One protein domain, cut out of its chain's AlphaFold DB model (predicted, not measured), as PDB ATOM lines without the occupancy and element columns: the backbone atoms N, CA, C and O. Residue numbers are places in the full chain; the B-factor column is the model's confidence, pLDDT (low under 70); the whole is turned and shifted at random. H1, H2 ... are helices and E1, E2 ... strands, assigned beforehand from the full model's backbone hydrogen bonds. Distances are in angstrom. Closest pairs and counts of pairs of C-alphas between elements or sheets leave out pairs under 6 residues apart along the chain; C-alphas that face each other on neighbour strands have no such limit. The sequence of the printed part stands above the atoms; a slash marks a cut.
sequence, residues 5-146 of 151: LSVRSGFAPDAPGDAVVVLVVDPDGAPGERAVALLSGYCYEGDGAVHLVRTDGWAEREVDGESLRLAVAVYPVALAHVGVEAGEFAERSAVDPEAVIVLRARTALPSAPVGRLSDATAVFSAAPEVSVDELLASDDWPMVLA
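What this domain is: This is residues 5 to 146 of the 151 residues of an uncharacterized protein of Streptomyces griseoviridis (UniProt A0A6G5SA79). Two twisted sheets lie partly face to face as a sandwich, with E5, E6 and E7 over part of a six-stranded sheet and the strands crossed at 61 degrees. H1 packs at one end of the sandwich, near both sheets, H2 packs on H1, and H3 packs on the larger sheet near E2 and E8. The printed part has 142 residues with three named helices and nine named strands, in the order E1 E2 H1 E3 E4 E5 E6 H2 E7 E8 H3 E9. The larger sheet runs E1 E2 E8 E9 E4 E3 and is mixed; the smaller runs E5 E6 E7 and is antiparallel. The class is mixed, helices and strands; the whole is compact, with a radius of gyration of the C-alphas of 14.5 A and spans of 41 by 34 by 28 A.

How they stand to each other: Start at edge strand E1, residues 5 to 9, a hairpin with E2, residues 19 to 25; N 6 and O 22 are 2.9 A apart, within hydrogen-bond range. Beside E2 find E8, residues 117 to 125, parallel to it, with N 124 and O 23 at 2.9 A; E8 bends by 67 degrees at residue 120. Next comes E9, residues 143 to 145, antiparallel to E8, with N 123 and O 143 at 2.7 A. E4, residues 49 to 52, is parallel to E9, with N 144 and O 50 at 2.7 A, and forms a hairpin with edge strand E3, residues 44 to 46, with N 51 and O 44 at 2.7 A. In the other sheet, E5, residues 57 to 64, and E6, residues 67 to 74, form a hairpin, with N 60 and O 71 at 2.8 A; E7, residues 100 to 108, is antiparallel to E6, with N 70 and O 105 at 2.9 A. The facing parts of this sandwich are 9.6 A centre to centre; the closest C-alphas of E5 and E9, Trp 58 and Leu 145, are 5.3 A apart. H1, residues 31 to 42, makes two layers, a helix on one face of a sheet, with each sheet, at heights of 6.9 A over the larger and 10.0 A over the smaller; its closest C-alphas to E7 are Gly 32 and Val 102, 4.9 A. H2, residues 76 to 81, touches H1 at a steep tilt of 63 degrees, closest at C-alphas 42 and 81, 7.1 A. H3, residues 132 to 136, is on the larger sheet at a height of 6.9 A; its closest C-alphas to E2 are Val 132 and Val 24, 7.4 A. Every O i to N i+4 pair is within hydrogen-bond range in H2 and H3, and 5 of 8 in H1.

Where its parts are: Find C-alpha 5 at (-34.323, -30.693, 0.496), where E1 begins. E2 is 19.4 A long, and H1 runs 17.3 A from C-alpha 31 at (-47.969, -37.351, -7.011). E5, E6, E7 and E8 measure 22.7 A, 23.0 A, 24.7 A and 21.8 A. E9 ends at C-alpha 145, (-34.065, -44.292, 2.845).

The domain as a whole: The two C-alphas farthest apart, those of Gly 83 and Ala 112, are 41.4 A apart. The printed part has no cut; look at residues 82 to 99 for the long link, H2 to E7. The model's mean pLDDT of the printed part is 90.8, with residues 11 to 16 and 112 to 114 under 70.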
ATOM      1  N   LEU A   5     -35.566 -29.967   0.242       93.12
ATOM      2  CA  LEU A   5     -34.323 -30.693   0.496       93.12
ATOM      3  C   LEU A   5     -33.351 -29.815   1.285       93.12
ATOM      4  O   LEU A   5     -33.119 -28.655   0.936       93.12
ATOM      5  N   SER A   6     -32.757 -30.369   2.335       91.69
ATOM      6  CA  SER A   6     -31.779 -29.678   3.173       91.69
ATOM      7  C   SER A   6     -30.691 -30.629   3.669       91.69
ATOM      8  O   SER A   6     -30.853 -31.846   3.646       91.69
ATOM      9  N   VAL A   7     -29.566 -30.063   4.104       90.19
ATOM     10  CA  VAL A   7     -28.475 -30.796   4.754       90.19
ATOM     11  C   VAL A   7     -28.389 -30.323   6.203       90.19
ATOM     12  O   VAL A   7     -28.430 -29.113   6.462       90.19
ATOM     13  N   ARG A   8     -28.328 -31.265   7.147       87.00
ATOM     14  CA  ARG A   8     -28.384 -31.002   8.591       87.00
ATOM     15  C   ARG A   8     -27.325 -31.807   9.338       87.00
ATOM     16  O   ARG A   8     -27.236 -33.011   9.149       87.00
ATOM     17  N   SER A   9     -26.547 -31.153  10.193       82.56
ATOM     18  CA  SER A   9     -25.606 -31.818  11.108       82.56
ATOM     19  C   SER A   9     -26.254 -32.074  12.468       82.56
ATOM     20  O   SER A   9     -27.262 -31.448  12.794       82.56
ATOM     21  N   GLY A  10     -25.664 -32.956  13.279       70.69
ATOM     22  CA  GLY A  10     -26.135 -33.228  14.645       70.69
ATOM     23  C   GLY A  10     -27.347 -34.157  14.733       70.69
ATOM     24  O   GLY A  10     -27.926 -34.283  15.804       70.69
ATOM     25  N   PHE A  11     -27.723 -34.799  13.623       68.88
ATOM     26  CA  PHE A  11     -28.884 -35.688  13.544       68.88
ATOM     27  C   PHE A  11     -28.596 -37.099  14.085       68.88
ATOM     28  O   PHE A  11     -29.458 -37.712  14.702       68.88
ATOM     29  N   ALA A  12     -27.380 -37.620  13.881       66.94
ATOM     30  CA  ALA A  12     -26.976 -38.930  14.388       66.94
ATOM     31  C   ALA A  12     -26.325 -38.783  15.778       66.94
ATOM     32  O   ALA A  12     -25.254 -38.177  15.866       66.94
ATOM     33  N   PRO A  13     -26.907 -39.336  16.863       64.50
ATOM     34  CA  PRO A  13     -26.355 -39.184  18.213       64.50
ATOM     35  C   PRO A  13     -24.964 -39.818  18.355       64.50
ATOM     36  O   PRO A  13     -24.108 -39.273  19.051       64.50
ATOM     37  N   ASP A  14     -24.711 -40.909  17.631       68.94
ATOM     38  CA  ASP A  14     -23.424 -41.617  17.641       68.94
ATOM     39  C   ASP A  14     -22.377 -40.981  16.706       68.94
ATOM     40  O   ASP A  14     -21.183 -41.268  16.811       68.94
ATOM     41  N   ALA A  15     -22.808 -40.093  15.803       69.88
ATOM     42  CA  ALA A  15     -21.956 -39.382  14.852       69.88
ATOM     43  C   ALA A  15     -22.447 -37.934  14.640       69.88
ATOM     44  O   ALA A  15     -22.825 -37.552  13.532       69.88
ATOM     45  N   PRO A  16     -22.427 -37.077  15.680       69.38
ATOM     46  CA  PRO A  16     -23.043 -35.746  15.622       69.38
ATOM     47  C   PRO A  16     -22.331 -34.785  14.656       69.38
ATOM     48  O   PRO A  16     -22.892 -33.759  14.269       69.38
ATOM     49  N   GLY A  17     -21.094 -35.107  14.265       73.56
ATOM     50  CA  GLY A  17     -20.339 -34.372  13.249       73.56
ATOM     51  C   GLY A  17     -20.757 -34.686  11.811       73.56
ATOM     52  O   GLY A  17     -20.444 -33.894  10.921       73.56
ATOM     53  N   ASP A  18     -21.466 -35.792  11.580       84.56
ATOM     54  CA  ASP A  18     -21.920 -36.179  10.249       84.56
ATOM     55  C   ASP A  18     -23.182 -35.405   9.866       84.56
ATOM     56  O   ASP A  18     -24.056 -35.102  10.688       84.56
ATOM     57  N   ALA A  19     -23.260 -35.055   8.586       87.44
ATOM     58  CA  ALA A  19     -24.406 -34.372   8.018       87.44
ATOM     59  C   ALA A  19     -25.369 -35.387   7.392       87.44
ATOM     60  O   ALA A  19     -24.949 -36.321   6.719       87.44
ATOM     61  N   VAL A  20     -26.668 -35.184   7.568       88.75
ATOM     62  CA  VAL A  20     -27.738 -36.005   7.002       88.75
ATOM     63  C   VAL A  20     -28.516 -35.175   5.991       88.75
ATOM     64  O   VAL A  20     -28.763 -33.981   6.187       88.75
ATOM     65  N   VAL A  21     -28.892 -35.813   4.884       92.44
ATOM     66  CA  VAL A  21     -29.816 -35.233   3.913       92.44
ATOM     67  C   VAL A  21     -31.229 -35.386   4.458       92.44
ATOM     68  O   VAL A  21     -31.666 -36.505   4.720       92.44
ATOM     69  N   VAL A  22     -31.934 -34.270   4.618       94.06
ATOM     70  CA  VAL A  22     -33.325 -34.233   5.070       94.06
ATOM     71  C   VAL A  22     -34.207 -33.790   3.913       94.06
ATOM     72  O   VAL A  22     -34.051 -32.685   3.382       94.06
ATOM     73  N   LEU A  23     -35.135 -34.658   3.537       95.75
ATOM     74  CA  LEU A  23     -36.178 -34.415   2.556       95.75
ATOM     75  C   LEU A  23     -37.512 -34.252   3.289       95.75
ATOM     76  O   LEU A  23     -37.876 -35.085   4.109       95.75
ATOM     77  N   VAL A  24     -38.260 -33.199   2.980       95.81
ATOM     78  CA  VAL A  24     -39.637 -33.039   3.459       95.81
ATOM     79  C   VAL A  24     -40.578 -33.078   2.270       95.81
ATOM     80  O   VAL A  24     -40.403 -32.307   1.318       95.81
ATOM     81  N   VAL A  25     -41.554 -33.978   2.343       96.56
ATOM     82  CA  VAL A  25     -42.595 -34.175   1.334       96.56
ATOM     83  C   VAL A  25     -43.952 -33.767   1.890       96.56
ATOM     84  O   VAL A  25     -44.246 -33.994   3.064       96.56
ATOM     85  N   ASP A  26     -44.771 -33.156   1.044       95.81
ATOM     86  CA  ASP A  26     -46.159 -32.843   1.373       95.81
ATOM     87  C   ASP A  26     -47.059 -34.065   1.082       95.81
ATOM     88  O   ASP A  26     -47.156 -34.474  -0.083       95.81
ATOM     89  N   PRO A  27     -47.721 -34.668   2.094       95.19
ATOM     90  CA  PRO A  27     -48.607 -35.816   1.888       95.19
ATOM     91  C   PRO A  27     -49.845 -35.484   1.037       95.19
ATOM     92  O   PRO A  27     -50.426 -36.390   0.441       95.19
ATOM     93  N   ASP A  28     -50.204 -34.202   0.917       95.56
ATOM     94  CA  ASP A  28     -51.271 -33.703   0.041       95.56
ATOM     95  C   ASP A  28     -50.712 -33.055  -1.246       95.56
ATOM     96  O   ASP A  28     -51.452 -32.501  -2.067       95.56
ATOM     97  N   GLY A  29     -49.394 -33.157  -1.449       93.25
ATOM     98  CA  GLY A  29     -48.637 -32.509  -2.513       93.25
ATOM     99  C   GLY A  29     -48.746 -33.168  -3.890       93.25
ATOM    100  O   GLY A  29     -49.749 -33.787  -4.269       93.25
ATOM    101  N   ALA A  30     -47.692 -33.001  -4.695       94.56
ATOM    102  CA  ALA A  30     -47.606 -33.600  -6.028       94.56
ATOM    103  C   ALA A  30     -47.565 -35.144  -5.958       94.56
ATOM    104  O   ALA A  30     -47.141 -35.684  -4.939       94.56
ATOM    105  N   PRO A  31     -47.928 -35.881  -7.031       95.88
ATOM    106  CA  PRO A  31     -47.969 -37.351  -7.011       95.88
ATOM    107  C   PRO A  31     -46.711 -38.021  -6.442       95.88
ATOM    108  O   PRO A  31     -46.821 -38.940  -5.639       95.88
ATOM    109  N   GLY A  32     -45.524 -37.508  -6.779       96.50
ATOM    110  CA  GLY A  32     -44.258 -38.000  -6.234       96.50
ATOM    111  C   GLY A  32     -44.082 -37.781  -4.731       96.50
ATOM    112  O   GLY A  32     -43.588 -38.662  -4.039       96.50
ATOM    113  N   GLU A  33     -44.512 -36.630  -4.208       97.25
ATOM    114  CA  GLU A  33     -44.471 -36.343  -2.767       97.25
ATOM    115  C   GLU A  33     -45.423 -37.266  -2.006       97.25
ATOM    116  O   GLU A  33     -45.024 -37.890  -1.025       97.25
ATOM    117  N   ARG A  34     -46.646 -37.435  -2.525       97.06
ATOM    118  CA  ARG A  34     -47.642 -38.339  -1.940       97.06
ATOM    119  C   ARG A  34     -47.183 -39.792  -1.958       97.06
ATOM    120  O   ARG A  34     -47.332 -40.482  -0.957       97.06
ATOM    121  N   ALA A  35     -46.596 -40.251  -3.064       97.44
ATOM    122  CA  ALA A  35     -46.067 -41.609  -3.162       97.44
ATOM    123  C   ALA A  35     -44.979 -41.861  -2.110       97.44
ATOM    124  O   ALA A  35     -45.019 -42.871  -1.415       97.44
ATOM    125  N   VAL A  36     -44.050 -40.915  -1.938       97.38
ATOM    126  CA  VAL A  36     -43.007 -41.007  -0.908       97.38
ATOM    127  C   VAL A  36     -43.598 -40.985   0.504       97.38
ATOM    128  O   VAL A  36     -43.170 -41.776   1.341       97.38
ATOM    129  N   ALA A  37     -44.594 -40.138   0.772       96.50
ATOM    130  CA  ALA A  37     -45.262 -40.095   2.073       96.50
ATOM    131  C   ALA A  37     -45.958 -41.428   2.409       96.50
ATOM    132  O   ALA A  37     -45.829 -41.935   3.527       96.50
ATOM    133  N   LEU A  38     -46.639 -42.036   1.432       97.06
ATOM    134  CA  LEU A  38     -47.350 -43.308   1.594       97.06
ATOM    135  C   LEU A  38     -46.415 -44.497   1.874       97.06
ATOM    136  O   LEU A  38     -46.808 -45.408   2.600       97.06
ATOM    137  N   LEU A  39     -45.176 -44.482   1.362       96.81
ATOM    138  CA  LEU A  39     -44.193 -45.553   1.594       96.81
ATOM    139  C   LEU A  39     -43.865 -45.772   3.073       96.81
ATOM    140  O   LEU A  39     -43.526 -46.893   3.448       96.81
ATOM    141  N   SER A  40     -44.024 -44.755   3.925       92.50
ATOM    142  CA  SER A  40     -43.821 -44.892   5.375       92.50
ATOM    143  C   SER A  40     -44.680 -46.002   5.995       92.50
ATOM    144  O   SER A  40     -44.195 -46.730   6.857       92.50
ATOM    145  N   GLY A  41     -45.907 -46.213   5.500       90.88
ATOM    146  CA  GLY A  41     -46.812 -47.269   5.971       90.88
ATOM    147  C   GLY A  41     -46.426 -48.690   5.542       90.88
ATOM    148  O   GLY A  41     -47.044 -49.651   5.992       90.88
ATOM    149  N   TYR A  42     -45.425 -48.829   4.672       92.31
ATOM    150  CA  TYR A  42     -44.867 -50.102   4.208       92.31
ATOM    151  C   TYR A  42     -43.478 -50.394   4.819       92.31
ATOM    152  O   TYR A  42     -42.956 -51.501   4.700       92.31
ATOM    153  N   CYS A  43     -42.875 -49.412   5.492       93.94
ATOM    154  CA  CYS A  43     -41.519 -49.495   6.025       93.94
ATOM    155  C   CYS A  43     -41.404 -50.356   7.294       93.94
ATOM    156  O   CYS A  43     -42.378 -50.639   7.988       93.94
ATOM    157  N   TYR A  44     -40.167 -50.736   7.622       91.88
ATOM    158  CA  TYR A  44     -39.835 -51.461   8.849       91.88
ATOM    159  C   TYR A  44     -39.516 -50.502  10.005       91.88
ATOM    160  O   TYR A  44     -38.666 -49.632   9.857       91.88
ATOM    161  N   GLU A  45     -40.133 -50.678  11.172       93.38
ATOM    162  CA  GLU A  45     -39.839 -49.882  12.374       93.38
ATOM    163  C   GLU A  45     -38.547 -50.334  13.076       93.38
ATOM    164  O   GLU A  45     -38.382 -51.507  13.416       93.38
ATOM    165  N   GLY A  46     -37.641 -49.395  13.362       87.94
ATOM    166  CA  GLY A  46     -36.408 -49.665  14.103       87.94
ATOM    167  C   GLY A  46     -35.615 -48.399  14.427       87.94
ATOM    168  O   GLY A  46     -35.616 -47.442  13.660       87.94
ATOM    169  N   ASP A  47     -34.922 -48.395  15.569       84.00
ATOM    170  CA  ASP A  47     -34.003 -47.318  15.977       84.00
ATOM    171  C   ASP A  47     -34.623 -45.903  15.980       84.00
ATOM    172  O   ASP A  47     -33.958 -44.919  15.665       84.00
ATOM    173  N   GLY A  48     -35.911 -45.788  16.332       83.44
ATOM    174  CA  GLY A  48     -36.620 -44.499  16.360       83.44
ATOM    175  C   GLY A  48     -36.921 -43.917  14.973       83.44
ATOM    176  O   GLY A  48     -37.079 -42.707  14.833       83.44
ATOM    177  N   ALA A  49     -36.966 -44.768  13.948       89.19
ATOM    178  CA  ALA A  49     -37.313 -44.425  12.577       89.19
ATOM    179  C   ALA A  49     -38.106 -45.566  11.917       89.19
ATOM    180  O   ALA A  49     -38.172 -46.687  12.432       89.19
ATOM    181  N   VAL A  50     -38.674 -45.294  10.743       93.31
ATOM    182  CA  VAL A  50     -39.139 -46.343   9.824       93.31
ATOM    183  C   VAL A  50     -38.184 -46.434   8.641       93.31
ATOM    184  O   VAL A  50     -37.729 -45.421   8.132       93.31
ATOM    185  N   HIS A  51     -37.837 -47.629   8.189       94.25
ATOM    186  CA  HIS A  51     -36.794 -47.843   7.187       94.25
ATOM    187  C   HIS A  51     -37.400 -48.405   5.910       94.25
ATOM    188  O   HIS A  51     -38.005 -49.482   5.931       94.25
ATOM    189  N   LEU A  52     -37.187 -47.706   4.791       95.56
ATOM    190  CA  LEU A  52     -37.400 -48.294   3.475       95.56
ATOM    191  C   LEU A  52     -36.147 -49.087   3.119       95.56
ATOM    192  O   LEU A  52     -35.066 -48.525   2.907       95.56
ATOM    193  N   VAL A  53     -36.289 -50.408   3.093       92.88
ATOM    194  CA  VAL A  53     -35.174 -51.297   2.789       92.88
ATOM    195  C   VAL A  53     -34.737 -51.133   1.336       92.88
ATOM    196  O   VAL A  53     -35.536 -50.908   0.430       92.88
ATOM    197  N   ARG A  54     -33.434 -51.294   1.107       92.81
ATOM    198  CA  ARG A  54     -32.787 -51.109  -0.200       92.81
ATOM    199  C   ARG A  54     -33.396 -51.950  -1.330       92.81
ATOM    200  O   ARG A  54     -33.321 -51.549  -2.485       92.81
ATOM    201  N   THR A  55     -33.959 -53.115  -1.011       94.00
ATOM    202  CA  THR A  55     -34.627 -53.996  -1.985       94.00
ATOM    203  C   THR A  55     -35.932 -53.426  -2.519       94.00
ATOM    204  O   THR A  55     -36.461 -53.969  -3.480       94.00
ATOM    205  N   ASP A  56     -36.432 -52.352  -1.910       95.94
ATOM    206  CA  ASP A  56     -37.755 -51.797  -2.172       95.94
ATOM    207  C   ASP A  56     -37.640 -50.354  -2.686       95.94
ATOM    208  O   ASP A  56     -38.397 -49.944  -3.568       95.94
ATOM    209  N   GLY A  57     -36.641 -49.607  -2.209       96.81
ATOM    210  CA  GLY A  57     -36.268 -48.302  -2.743       96.81
ATOM    211  C   GLY A  57     -35.028 -47.706  -2.077       96.81
ATOM    212  O   GLY A  57     -34.513 -48.224  -1.086       96.81
ATOM    213  N   TRP A  58     -34.524 -46.611  -2.644       97.50
ATOM    214  CA  TRP A  58     -33.328 -45.918  -2.167       97.50
ATOM    215  C   TRP A  58     -33.299 -44.440  -2.566       97.50
ATOM    216  O   TRP A  58     -34.058 -43.965  -3.413       97.50
ATOM    217  N   ALA A  59     -32.365 -43.715  -1.952       96.62
ATOM    218  CA  ALA A  59     -32.014 -42.347  -2.303       96.62
ATOM    219  C   ALA A  59     -30.755 -42.303  -3.186       96.62
ATOM    220  O   ALA A  59     -29.646 -42.570  -2.720       96.62
ATOM    221  N   GLU A  60     -30.896 -41.895  -4.445       95.38
ATOM    222  CA  GLU A  60     -29.768 -41.548  -5.315       95.38
ATOM    223  C   GLU A  60     -29.347 -40.111  -5.062       95.38
ATOM    224  O   GLU A  60     -30.167 -39.191  -5.109       95.38
ATOM    225  N   ARG A  61     -28.058 -39.911  -4.792       93.44
ATOM    226  CA  ARG A  61     -27.509 -38.600  -4.453       93.44
ATOM    227  C   ARG A  61     -26.339 -38.279  -5.358       93.44
ATOM    228  O   ARG A  61     -25.431 -39.088  -5.518       93.44
ATOM    229  N   GLU A  62     -26.365 -37.076  -5.906       92.00
ATOM    230  CA  GLU A  62     -25.301 -36.530  -6.737       92.00
ATOM    231  C   GLU A  62     -24.935 -35.144  -6.206       92.00
ATOM    232  O   GLU A  62     -25.806 -34.289  -6.016       92.00
ATOM    233  N   VAL A  63     -23.646 -34.927  -5.954       90.25
ATOM    234  CA  VAL A  63     -23.103 -33.604  -5.642       90.25
ATOM    235  C   VAL A  63     -22.484 -33.038  -6.913       90.25
ATOM    236  O   VAL A  63     -21.533 -33.601  -7.448       90.25
ATOM    237  N   ASP A  64     -23.028 -31.917  -7.376       87.31
ATOM    238  CA  ASP A  64     -22.583 -31.186  -8.560       87.31
ATOM    239  C   ASP A  64     -22.179 -29.766  -8.141       87.31
ATOM    240  O   ASP A  64     -23.023 -28.884  -7.946       87.31
ATOM    241  N   GLY A  65     -20.877 -29.566  -7.918       87.69
ATOM    242  CA  GLY A  65     -20.334 -28.323  -7.373       87.69
ATOM    243  C   GLY A  65     -20.904 -28.009  -5.986       87.69
ATOM    244  O   GLY A  65     -20.686 -28.752  -5.033       87.69
ATOM    245  N   GLU A  66     -21.644 -26.905  -5.880       88.94
ATOM    246  CA  GLU A  66     -22.301 -26.447  -4.643       88.94
ATOM    247  C   GLU A  66     -23.768 -26.901  -4.543       88.94
ATOM    248  O   GLU A  66     -24.539 -26.367  -3.749       88.94
ATOM    249  N   SER A  67     -24.192 -27.860  -5.367       91.50
ATOM    250  CA  SER A  67     -25.573 -28.339  -5.421       91.50
ATOM    251  C   SER A  67     -25.653 -29.819  -5.069       91.50
ATOM    252  O   SER A  67     -24.889 -30.632  -5.587       91.50
ATOM    253  N   LEU A  68     -26.612 -30.173  -4.217       93.50
ATOM    254  CA  LEU A  68     -27.005 -31.551  -3.951       93.50
ATOM    255  C   LEU A  68     -28.291 -31.856  -4.716       93.50
ATOM    256  O   LEU A  68     -29.307 -31.175  -4.547       93.50
ATOM    257  N   ARG A  69     -28.255 -32.918  -5.515       95.06
ATOM    258  CA  ARG A  69     -29.421 -33.499  -6.180       95.06
ATOM    259  C   ARG A  69     -29.777 -34.815  -5.505       95.06
ATOM    260  O   ARG A  69     -28.899 -35.618  -5.202       95.06
ATOM    261  N   LEU A  70     -31.070 -35.014  -5.297       96.12
ATOM    262  CA  LEU A  70     -31.654 -36.229  -4.750       96.12
ATOM    263  C   LEU A  70     -32.675 -36.774  -5.749       96.12
ATOM    264  O   LEU A  70     -33.510 -36.015  -6.250       96.12
ATOM    265  N   ALA A  71     -32.647 -38.080  -5.987       97.31
ATOM    266  CA  ALA A  71     -33.748 -38.808  -6.599       97.31
ATOM    267  C   ALA A  71     -34.165 -39.968  -5.691       97.31
ATOM    268  O   ALA A  71     -33.314 -40.664  -5.143       97.31
ATOM    269  N   VAL A  72     -35.470 -40.164  -5.519       98.12
ATOM    270  CA  VAL A  72     -36.012 -41.321  -4.801       98.12
ATOM    271  C   VAL A  72     -36.399 -42.364  -5.838       98.12
ATOM    272  O   VAL A  72     -37.295 -42.125  -6.653       98.12
ATOM    273  N   ALA A  73     -35.686 -43.484  -5.822       98.25
ATOM    274  CA  ALA A  73     -35.918 -44.631  -6.683       98.25
ATOM    275  C   ALA A  73     -36.679 -45.702  -5.901       98.25
ATOM    276  O   ALA A  73     -36.341 -45.985  -4.753       98.25
ATOM    277  N   VAL A  74     -37.716 -46.277  -6.505       98.19
ATOM    278  CA  VAL A  74     -38.581 -47.266  -5.849       98.19
ATOM    279  C   VAL A  74     -38.948 -48.351  -6.847       98.19
ATOM    280  O   VAL A  74     -39.272 -48.058  -8.002       98.19
ATOM    281  N   TYR A  75     -38.921 -49.609  -6.417       97.69
ATOM    282  CA  TYR A  75     -39.394 -50.698  -7.259       97.69
ATOM    283  C   TYR A  75     -40.925 -50.694  -7.372       97.69
ATOM    284  O   TYR A  75     -41.621 -50.430  -6.386       97.69
ATOM    285  N   PRO A  76     -41.484 -51.072  -8.539       97.56
ATOM    286  CA  PRO A  76     -42.931 -51.124  -8.745       97.56
ATOM    287  C   PRO A  76     -43.692 -51.946  -7.701       97.56
ATOM    288  O   PRO A  76     -44.812 -51.594  -7.341       97.56
ATOM    289  N   VAL A  77     -43.084 -53.021  -7.186       96.12
ATOM    290  CA  VAL A  77     -43.707 -53.875  -6.168       96.12
ATOM    291  C   VAL A  77     -43.978 -53.117  -4.867       96.12
ATOM    292  O   VAL A  77     -45.061 -53.265  -4.309       96.12
ATOM    293  N   ALA A  78     -43.057 -52.266  -4.411       96.75
ATOM    294  CA  ALA A  78     -43.238 -51.480  -3.192       96.75
ATOM    295  C   ALA A  78     -44.315 -50.398  -3.378       96.75
ATOM    296  O   ALA A  78     -45.147 -50.194  -2.497       96.75
ATOM    297  N   LEU A  79     -44.374 -49.771  -4.560       97.31
ATOM    298  CA  LEU A  79     -45.428 -48.805  -4.893       97.31
ATOM    299  C   LEU A  79     -46.819 -49.447  -4.905       97.31
ATOM    300  O   LEU A  79     -47.760 -48.894  -4.336       97.31
ATOM    301  N   ALA A  80     -46.942 -50.651  -5.466       96.44
ATOM    302  CA  ALA A  80     -48.206 -51.379  -5.485       96.44
ATOM    303  C   ALA A  80     -48.725 -51.696  -4.068       96.44
ATOM    304  O   ALA A  80     -49.934 -51.637  -3.836       96.44
ATOM    305  N   HIS A  81     -47.838 -51.972  -3.101       96.25
ATOM    306  CA  HIS A  81     -48.230 -52.223  -1.705       96.25
ATOM    307  C   HIS A  81     -48.874 -51.010  -1.031       96.25
ATOM    308  O   HIS A  81     -49.696 -51.177  -0.131       96.25
ATOM    309  N   VAL A  82     -48.539 -49.802  -1.484       96.25
ATOM    310  CA  VAL A  82     -49.114 -48.551  -0.976       96.25
ATOM    311  C   VAL A  82     -50.172 -47.958  -1.912       96.25
ATOM    312  O   VAL A  82     -50.582 -46.813  -1.743       96.25
ATOM    313  N   GLY A  83     -50.640 -48.742  -2.891       96.44
ATOM    314  CA  GLY A  83     -51.707 -48.352  -3.814       96.44
ATOM    315  C   GLY A  83     -51.292 -47.309  -4.853       96.44
ATOM    316  O   GLY A  83     -52.149 -46.574  -5.341       96.44
ATOM    317  N   VAL A  84     -49.999 -47.223  -5.174       97.31
ATOM    318  CA  VAL A  84     -49.448 -46.305  -6.178       97.31
ATOM    319  C   VAL A  84     -49.051 -47.085  -7.429       97.31
ATOM    320  O   VAL A  84     -48.286 -48.047  -7.369       97.31
ATOM    321  N   GLU A  85     -49.535 -46.645  -8.588       96.06
ATOM    322  CA  GLU A  85     -49.226 -47.283  -9.865       96.06
ATOM    323  C   GLU A  85     -47.885 -46.784 -10.418       96.06
ATOM    324  O   GLU A  85     -47.707 -45.605 -10.722       96.06
ATOM    325  N   ALA A  86     -46.931 -47.694 -10.635       94.50
ATOM    326  CA  ALA A  86     -45.606 -47.336 -11.157       94.50
ATOM    327  C   ALA A  86     -45.653 -46.676 -12.553       94.50
ATOM    328  O   ALA A  86     -44.733 -45.952 -12.933       94.50
ATOM    329  N   GLY A  87     -46.730 -46.910 -13.315       94.25
ATOM    330  CA  GLY A  87     -46.975 -46.281 -14.615       94.25
ATOM    331  C   GLY A  87     -47.174 -44.761 -14.558       94.25
ATOM    332  O   GLY A  87     -47.061 -44.106 -15.592       94.25
ATOM    333  N   GLU A  88     -47.421 -44.187 -13.377       93.81
ATOM    334  CA  GLU A  88     -47.489 -42.734 -13.173       93.81
ATOM    335  C   GLU A  88     -46.115 -42.053 -13.306       93.81
ATOM    336  O   GLU A  88     -46.036 -40.850 -13.564       93.81
ATOM    337  N   PHE A  89     -45.026 -42.822 -13.184       97.12
ATOM    338  CA  PHE A  89     -43.653 -42.327 -13.199       97.12
ATOM    339  C   PHE A  89     -42.916 -42.810 -14.451       97.12
ATOM    340  O   PHE A  89     -42.638 -43.998 -14.630       97.12
ATOM    341  N   ALA A  90     -42.584 -41.868 -15.335       95.56
ATOM    342  CA  ALA A  90     -41.922 -42.165 -16.608       95.56
ATOM    343  C   ALA A  90     -40.407 -42.383 -16.467       95.56
ATOM    344  O   ALA A  90     -39.801 -43.084 -17.274       95.56
ATOM    345  N   GLU A  91     -39.789 -41.769 -15.459       97.69
ATOM    346  CA  GLU A  91     -38.345 -41.831 -15.253       97.69
ATOM    347  C   GLU A  91     -37.918 -43.147 -14.590       97.69
ATOM    348  O   GLU A  91     -38.667 -43.769 -13.827       97.69
ATOM    349  N   ARG A  92     -36.690 -43.573 -14.894       97.62
ATOM    350  CA  ARG A  92     -36.057 -44.774 -14.343       97.62
ATOM    351  C   ARG A  92     -34.759 -44.420 -13.643       97.62
ATOM    352  O   ARG A  92     -34.127 -43.415 -13.977       97.62
ATOM    353  N   SER A  93     -34.418 -45.226 -12.649       97.00
ATOM    354  CA  SER A  93     -33.170 -45.089 -11.918       97.00
ATOM    355  C   SER A  93     -31.971 -45.304 -12.842       97.00
ATOM    356  O   SER A  93     -32.020 -46.084 -13.796       97.00
ATOM    357  N   ALA A  94     -30.890 -44.572 -12.563       92.88
ATOM    358  CA  ALA A  94     -29.612 -44.767 -13.240       92.88
ATOM    359  C   ALA A  94     -28.838 -45.980 -12.694       92.88
ATOM    360  O   ALA A  94     -27.938 -46.474 -13.370       92.88
ATOM    361  N   VAL A  95     -29.175 -46.428 -11.482       94.81
ATOM    362  CA  VAL A  95     -28.564 -47.571 -10.795       94.81
ATOM    363  C   VAL A  95     -29.243 -48.875 -11.214       94.81
ATOM    364  O   VAL A  95     -28.552 -49.814 -11.592       94.81
ATOM    365  N   ASP A  96     -30.577 -48.915 -11.216       96.31
ATOM    366  CA  ASP A  96     -31.351 -50.060 -11.703       96.31
ATOM    367  C   ASP A  96     -32.567 -49.591 -12.530       96.31
ATOM    368  O   ASP A  96     -33.512 -49.021 -11.974       96.31
ATOM    369  N   PRO A  97     -32.595 -49.842 -13.853       96.12
ATOM    370  CA  PRO A  97     -33.706 -49.454 -14.719       96.12
ATOM    371  C   PRO A  97     -35.068 -50.089 -14.394       96.12
ATOM    372  O   PRO A  97     -36.072 -49.641 -14.955       96.12
ATOM    373  N   GLU A  98     -35.139 -51.120 -13.547       96.06
ATOM    374  CA  GLU A  98     -36.411 -51.670 -13.062       96.06
ATOM    375  C   GLU A  98     -37.070 -50.769 -12.008       96.06
ATOM    376  O   GLU A  98     -38.301 -50.751 -11.894       96.06
ATOM    377  N   ALA A  99     -36.286 -49.971 -11.277       97.88
ATOM    378  CA  ALA A  99     -36.809 -48.989 -10.338       97.88
ATOM    379  C   ALA A  99     -37.220 -47.692 -11.043       97.88
ATOM    380  O   ALA A  99     -36.567 -47.186 -11.965       97.88
ATOM    381  N   VAL A 100     -38.325 -47.115 -10.576       98.38
ATOM    382  CA  VAL A 100     -38.872 -45.864 -11.101       98.38
ATOM    383  C   VAL A 100     -38.448 -44.699 -10.217       98.38
ATOM    384  O   VAL A 100     -38.361 -44.842  -8.998       98.38
ATOM    385  N   ILE A 101     -38.196 -43.535 -10.815       98.31
ATOM    386  CA  ILE A 101     -37.941 -42.316 -10.041       98.31
ATOM    387  C   ILE A 101     -39.278 -41.672  -9.698       98.31
ATOM    388  O   ILE A 101     -39.969 -41.161 -10.580       98.31
ATOM    389  N   VAL A 102     -39.624 -41.676  -8.411       97.94
ATOM    390  CA  VAL A 102     -40.892 -41.110  -7.926       97.94
ATOM    391  C   VAL A 102     -40.775 -39.639  -7.564       97.94
ATOM    392  O   VAL A 102     -41.747 -38.894  -7.652       97.94
ATOM    393  N   LEU A 103     -39.578 -39.191  -7.179       97.75
ATOM    394  CA  LEU A 103     -39.352 -37.823  -6.733       97.75
ATOM    395  C   LEU A 103     -37.936 -37.366  -7.063       97.75
ATOM    396  O   LEU A 103     -36.976 -38.110  -6.874       97.75
ATOM    397  N   ARG A 104     -37.807 -36.105  -7.483       96.44
ATOM    398  CA  ARG A 104     -36.527 -35.396  -7.551       96.44
ATOM    399  C   ARG A 104     -36.573 -34.144  -6.698       96.44
ATOM    400  O   ARG A 104     -37.556 -33.406  -6.711       96.44
ATOM    401  N   ALA A 105     -35.473 -33.875  -6.015       95.62
ATOM    402  CA  ALA A 105     -35.279 -32.650  -5.264       95.62
ATOM    403  C   ALA A 105     -33.852 -32.137  -5.454       95.62
ATOM    404  O   ALA A 105     -32.933 -32.883  -5.795       95.62
ATOM    405  N   ARG A 106     -33.664 -30.835  -5.249       95.19
ATOM    406  CA  ARG A 106     -32.345 -30.206  -5.292       95.19
ATOM    407  C   ARG A 106     -32.235 -29.139  -4.222       95.19
ATOM    408  O   ARG A 106     -33.226 -28.477  -3.914       95.19
ATOM    409  N   THR A 107     -31.032 -28.938  -3.715       93.25
ATOM    410  CA  THR A 107     -30.735 -27.865  -2.770       93.25
ATOM    411  C   THR A 107     -29.301 -27.394  -2.928       93.25
ATOM    412  O   THR A 107     -28.450 -28.138  -3.415       93.25
ATOM    413  N   ALA A 108     -29.035 -26.156  -2.528       90.62
ATOM    414  CA  ALA A 108     -27.667 -25.682  -2.402       90.62
ATOM    415  C   ALA A 108     -27.030 -26.320  -1.160       90.62
ATOM    416  O   ALA A 108     -27.666 -26.428  -0.108       90.62
ATOM    417  N   LEU A 109     -25.775 -26.734  -1.279       86.44
ATOM    418  CA  LEU A 109     -24.985 -27.149  -0.134       86.44
ATOM    419  C   LEU A 109     -24.661 -25.927   0.741       86.44
ATOM    420  O   LEU A 109     -24.462 -24.825   0.219       86.44
ATOM    421  N   PRO A 110     -24.600 -26.089   2.074       79.94
ATOM    422  CA  PRO A 110     -24.145 -25.021   2.953       79.94
ATOM    423  C   PRO A 110     -22.727 -24.573   2.583       79.94
ATOM    424  O   PRO A 110     -21.863 -25.398   2.305       79.94
ATOM    425  N   SER A 111     -22.467 -23.264   2.636       70.69
ATOM    426  CA  SER A 111     -21.128 -22.709   2.375       70.69
ATOM    427  C   SER A 111     -20.127 -23.007   3.499       70.69
ATOM    428  O   SER A 111     -18.917 -22.937   3.295       70.69
ATOM    429  N   ALA A 112     -20.621 -23.300   4.704       68.44
ATOM    430  CA  ALA A 112     -19.794 -23.760   5.813       68.44
ATOM    431  C   ALA A 112     -19.424 -25.239   5.613       68.44
ATOM    432  O   ALA A 112     -20.250 -25.993   5.094       68.44
ATOM    433  N   PRO A 113     -18.227 -25.676   6.046       64.00
ATOM    434  CA  PRO A 113     -17.842 -27.075   5.953       64.00
ATOM    435  C   PRO A 113     -18.846 -27.930   6.727       64.00
ATOM    436  O   PRO A 113     -18.919 -27.881   7.954       64.00
ATOM    437  N   VAL A 114     -19.633 -28.703   5.987       66.69
ATOM    438  CA  VAL A 114     -20.361 -29.841   6.536       66.69
ATOM    439  C   VAL A 114     -19.354 -30.960   6.783       66.69
ATOM    440  O   VAL A 114     -18.374 -31.095   6.045       66.69
ATOM    441  N   GLY A 115     -19.562 -31.738   7.845       71.38
ATOM    442  CA  GLY A 115     -18.806 -32.969   8.050       71.38
ATOM    443  C   GLY A 115     -19.079 -33.977   6.932       71.38
ATOM    444  O   GLY A 115     -19.650 -33.654   5.887       71.38
ATOM    445  N   ARG A 116     -18.684 -35.233   7.138       82.94
ATOM    446  CA  ARG A 116     -18.986 -36.280   6.160       82.94
ATOM    447  C   ARG A 116     -20.505 -36.377   5.979       82.94
ATOM    448  O   ARG A 116     -21.247 -36.417   6.958       82.94
ATOM    449  N   LEU A 117     -20.967 -36.398   4.730       84.25
ATOM    450  CA  LEU A 117     -22.372 -36.665   4.444       84.25
ATOM    451  C   LEU A 117     -22.633 -38.152   4.715       84.25
ATOM    452  O   LEU A 117     -22.002 -39.010   4.097       84.25
ATOM    453  N   SER A 118     -23.527 -38.438   5.658       85.44
ATOM    454  CA  SER A 118     -24.036 -39.778   5.952       85.44
ATOM    455  C   SER A 118     -24.643 -40.387   4.700       85.44
ATOM    456  O   SER A 118     -25.175 -39.659   3.867       85.44
ATOM    457  N   ASP A 119     -24.615 -41.713   4.575       84.38
ATOM    458  CA  ASP A 119     -25.214 -42.399   3.432       84.38
ATOM    459  C   ASP A 119     -26.748 -42.490   3.481       84.38
ATOM    460  O   ASP A 119     -27.395 -42.743   2.463       84.38
ATOM    461  N   ALA A 120     -27.335 -42.221   4.646       84.06
ATOM    462  CA  ALA A 120     -28.775 -42.210   4.843       84.06
ATOM    463  C   ALA A 120     -29.420 -40.896   4.370       84.06
ATOM    464  O   ALA A 120     -28.822 -39.815   4.424       84.06
ATOM    465  N   THR A 121     -30.682 -40.987   3.951       93.38
ATOM    466  CA  THR A 121     -31.559 -39.827   3.741       93.38
ATOM    467  C   THR A 121     -32.766 -39.954   4.657       93.38
ATOM    468  O   THR A 121     -33.472 -40.956   4.587       93.38
ATOM    469  N   ALA A 122     -32.999 -38.951   5.501       94.25
ATOM    470  CA  ALA A 122     -34.187 -38.870   6.342       94.25
ATOM    471  C   ALA A 122     -35.308 -38.156   5.581       94.25
ATOM    472  O   ALA A 122     -35.082 -37.127   4.941       94.25
ATOM    473  N   VAL A 123     -36.514 -38.700   5.658       95.88
ATOM    474  CA  VAL A 123     -37.708 -38.196   4.991       95.88
ATOM    475  C   VAL A 123     -38.785 -37.940   6.033       95.88
ATOM    476  O   VAL A 123     -39.161 -38.844   6.775       95.88
ATOM    477  N   PHE A 124     -39.305 -36.720   6.055       95.44
ATOM    478  CA  PHE A 124     -40.461 -36.347   6.865       95.44
ATOM    479  C   PHE A 124     -41.650 -36.029   5.962       95.44
ATOM    480  O   PHE A 124     -41.484 -35.439   4.891       95.44
ATOM    481  N   SER A 125     -42.848 -36.383   6.422       95.12
ATOM    482  CA  SER A 125     -44.100 -35.997   5.772       95.12
ATOM    483  C   SER A 125     -44.719 -34.851   6.554       95.12
ATOM    484  O   SER A 125     -45.036 -35.015   7.728       95.12
ATOM    485  N   ALA A 126     -44.865 -33.685   5.930       94.56
ATOM    486  CA  ALA A 126     -45.410 -32.515   6.604       94.56
ATOM    487  C   ALA A 126     -45.989 -31.508   5.618       94.56
ATOM    488  O   ALA A 126     -45.483 -31.349   4.505       94.56
ATOM    489  N   ALA A 127     -46.993 -30.763   6.080       92.06
ATOM    490  CA  ALA A 127     -47.537 -29.632   5.344       92.06
ATOM    491  C   ALA A 127     -46.435 -28.587   5.041       92.06
ATOM    492  O   ALA A 127     -45.465 -28.450   5.804       92.06
ATOM    493  N   PRO A 128     -46.542 -27.840   3.929       87.12
ATOM    494  CA  PRO A 128     -45.477 -26.956   3.453       87.12
ATOM    495  C   PRO A 128     -45.134 -25.809   4.417       87.12
ATOM    496  O   PRO A 128     -44.019 -25.285   4.367       87.12
ATOM    497  N   GLU A 129     -46.064 -25.426   5.289       89.38
ATOM    498  CA  GLU A 129     -45.894 -24.427   6.344       89.38
ATOM    499  C   GLU A 129     -45.023 -24.898   7.514       89.38
ATOM    500  O   GLU A 129     -44.390 -24.061   8.154       89.38
ATOM    501  N   VAL A 130     -44.940 -26.208   7.769       91.06
ATOM    502  CA  VAL A 130     -44.161 -26.752   8.890       91.06
ATOM    503  C   VAL A 130     -42.686 -26.691   8.541       91.06
ATOM    504  O   VAL A 130     -42.275 -27.204   7.498       91.06
ATOM    505  N   SER A 131     -41.868 -26.055   9.370       88.56
ATOM    506  CA  SER A 131     -40.435 -25.925   9.101       88.56
ATOM    507  C   SER A 131     -39.671 -27.229   9.362       88.56
ATOM    508  O   SER A 131     -40.085 -28.069  10.156       88.56
ATOM    509  N   VAL A 132     -38.509 -27.393   8.716       86.62
ATOM    510  CA  VAL A 132     -37.610 -28.528   9.003       86.62
ATOM    511  C   VAL A 132     -37.210 -28.532  10.479       86.62
ATOM    512  O   VAL A 132     -37.171 -29.587  11.093       86.62
ATOM    513  N   ASP A 133     -36.942 -27.364  11.059       87.56
ATOM    514  CA  ASP A 133     -36.466 -27.274  12.440       87.56
ATOM    515  C   ASP A 133     -37.575 -27.637  13.450       87.56
ATOM    516  O   ASP A 133     -37.282 -28.254  14.469       87.56
ATOM    517  N   GLU A 134     -38.844 -27.338  13.144       90.12
ATOM    518  CA  GLU A 134     -39.997 -27.819  13.924       90.12
ATOM    519  C   GLU A 134     -40.143 -29.343  13.852       90.12
ATOM    520  O   GLU A 134     -40.357 -29.973  14.884       90.12
ATOM    521  N   LEU A 135     -39.974 -29.948  12.669       88.81
ATOM    522  CA  LEU A 135     -40.023 -31.410  12.510       88.81
ATOM    523  C   LEU A 135     -38.915 -32.097  13.302       88.81
ATOM    524  O   LEU A 135     -39.160 -33.079  13.993       88.81
ATOM    525  N   LEU A 136     -37.704 -31.545  13.251       85.00
ATOM    526  CA  LEU A 136     -36.558 -32.069  13.993       85.00
ATOM    527  C   LEU A 136     -36.696 -31.917  15.513       85.00
ATOM    528  O   LEU A 136     -36.017 -32.623  16.253       85.00
ATOM    529  N   ALA A 137     -37.529 -30.986  15.976       87.56
ATOM    530  CA  ALA A 137     -37.842 -30.805  17.390       87.56
ATOM    531  C   ALA A 137     -39.058 -31.631  17.849       87.56
ATOM    532  O   ALA A 137     -39.363 -31.635  19.043       87.56
ATOM    533  N   SER A 138     -39.765 -32.278  16.920       86.94
ATOM    534  CA  SER A 138     -40.914 -33.134  17.214       86.94
ATOM    535  C   SER A 138     -40.481 -34.558  17.579       86.94
ATOM    536  O   SER A 138     -39.362 -34.974  17.283       86.94
ATOM    537  N   ASP A 139     -41.394 -35.315  18.190       84.25
ATOM    538  CA  ASP A 139     -41.207 -36.746  18.462       84.25
ATOM    539  C   ASP A 139     -41.563 -37.632  17.245       84.25
ATOM    540  O   ASP A 139     -41.590 -38.860  17.361       84.25
ATOM    541  N   ASP A 140     -41.851 -37.033  16.081       86.19
ATOM    542  CA  ASP A 140     -42.230 -37.772  14.877       86.19
ATOM    543  C   ASP A 140     -41.030 -38.512  14.280       86.19
ATOM    544  O   ASP A 140     -39.935 -37.970  14.102       86.19
ATOM    545  N   TRP A 141     -41.251 -39.777  13.927       89.62
ATOM    546  CA  TRP A 141     -40.209 -40.622  13.358       89.62
ATOM    547  C   TRP A 141     -40.036 -40.363  11.860       89.62
ATOM    548  O   TRP A 141     -41.016 -40.419  11.107       89.62
ATOM    549  N   PRO A 142     -38.801 -40.126  11.382       93.31
ATOM    550  CA  PRO A 142     -38.539 -40.041   9.957       93.31
ATOM    551  C   PRO A 142     -38.665 -41.416   9.301       93.31
ATOM    552  O   PRO A 142     -38.357 -42.451   9.901       93.31
ATOM    553  N   MET A 143     -38.988 -41.410   8.012       95.69
ATOM    554  CA  MET A 143     -38.641 -42.520   7.139       95.69
ATOM    555  C   MET A 143     -37.180 -42.381   6.699       95.69
ATOM    556  O   MET A 143     -36.786 -41.354   6.155       95.69
ATOM    557  N   VAL A 144     -36.364 -43.407   6.896       94.62
ATOM    558  CA  VAL A 144     -34.974 -43.462   6.446       94.62
ATOM    559  C   VAL A 144     -34.896 -44.267   5.156       94.62
ATOM    560  O   VAL A 144     -35.301 -45.428   5.097       94.62
ATOM    561  N   LEU A 145     -34.356 -43.640   4.113       95.38
ATOM    562  CA  LEU A 145     -34.065 -44.292   2.845       95.38
ATOM    563  C   LEU A 145     -32.651 -44.863   2.867       95.38
ATOM    564  O   LEU A 145     -31.687 -44.157   3.194       95.38
ATOM    565  N   ALA A 146     -32.530 -46.121   2.451       90.94
ATOM    566  CA  ALA A 146     -31.239 -46.737   2.206       90.94
ATOM    567  C   ALA A 146     -30.469 -46.005   1.082       90.94
ATOM    568  O   ALA A 146     -31.081 -45.410   0.184       90.94
TER     569      ALA A 146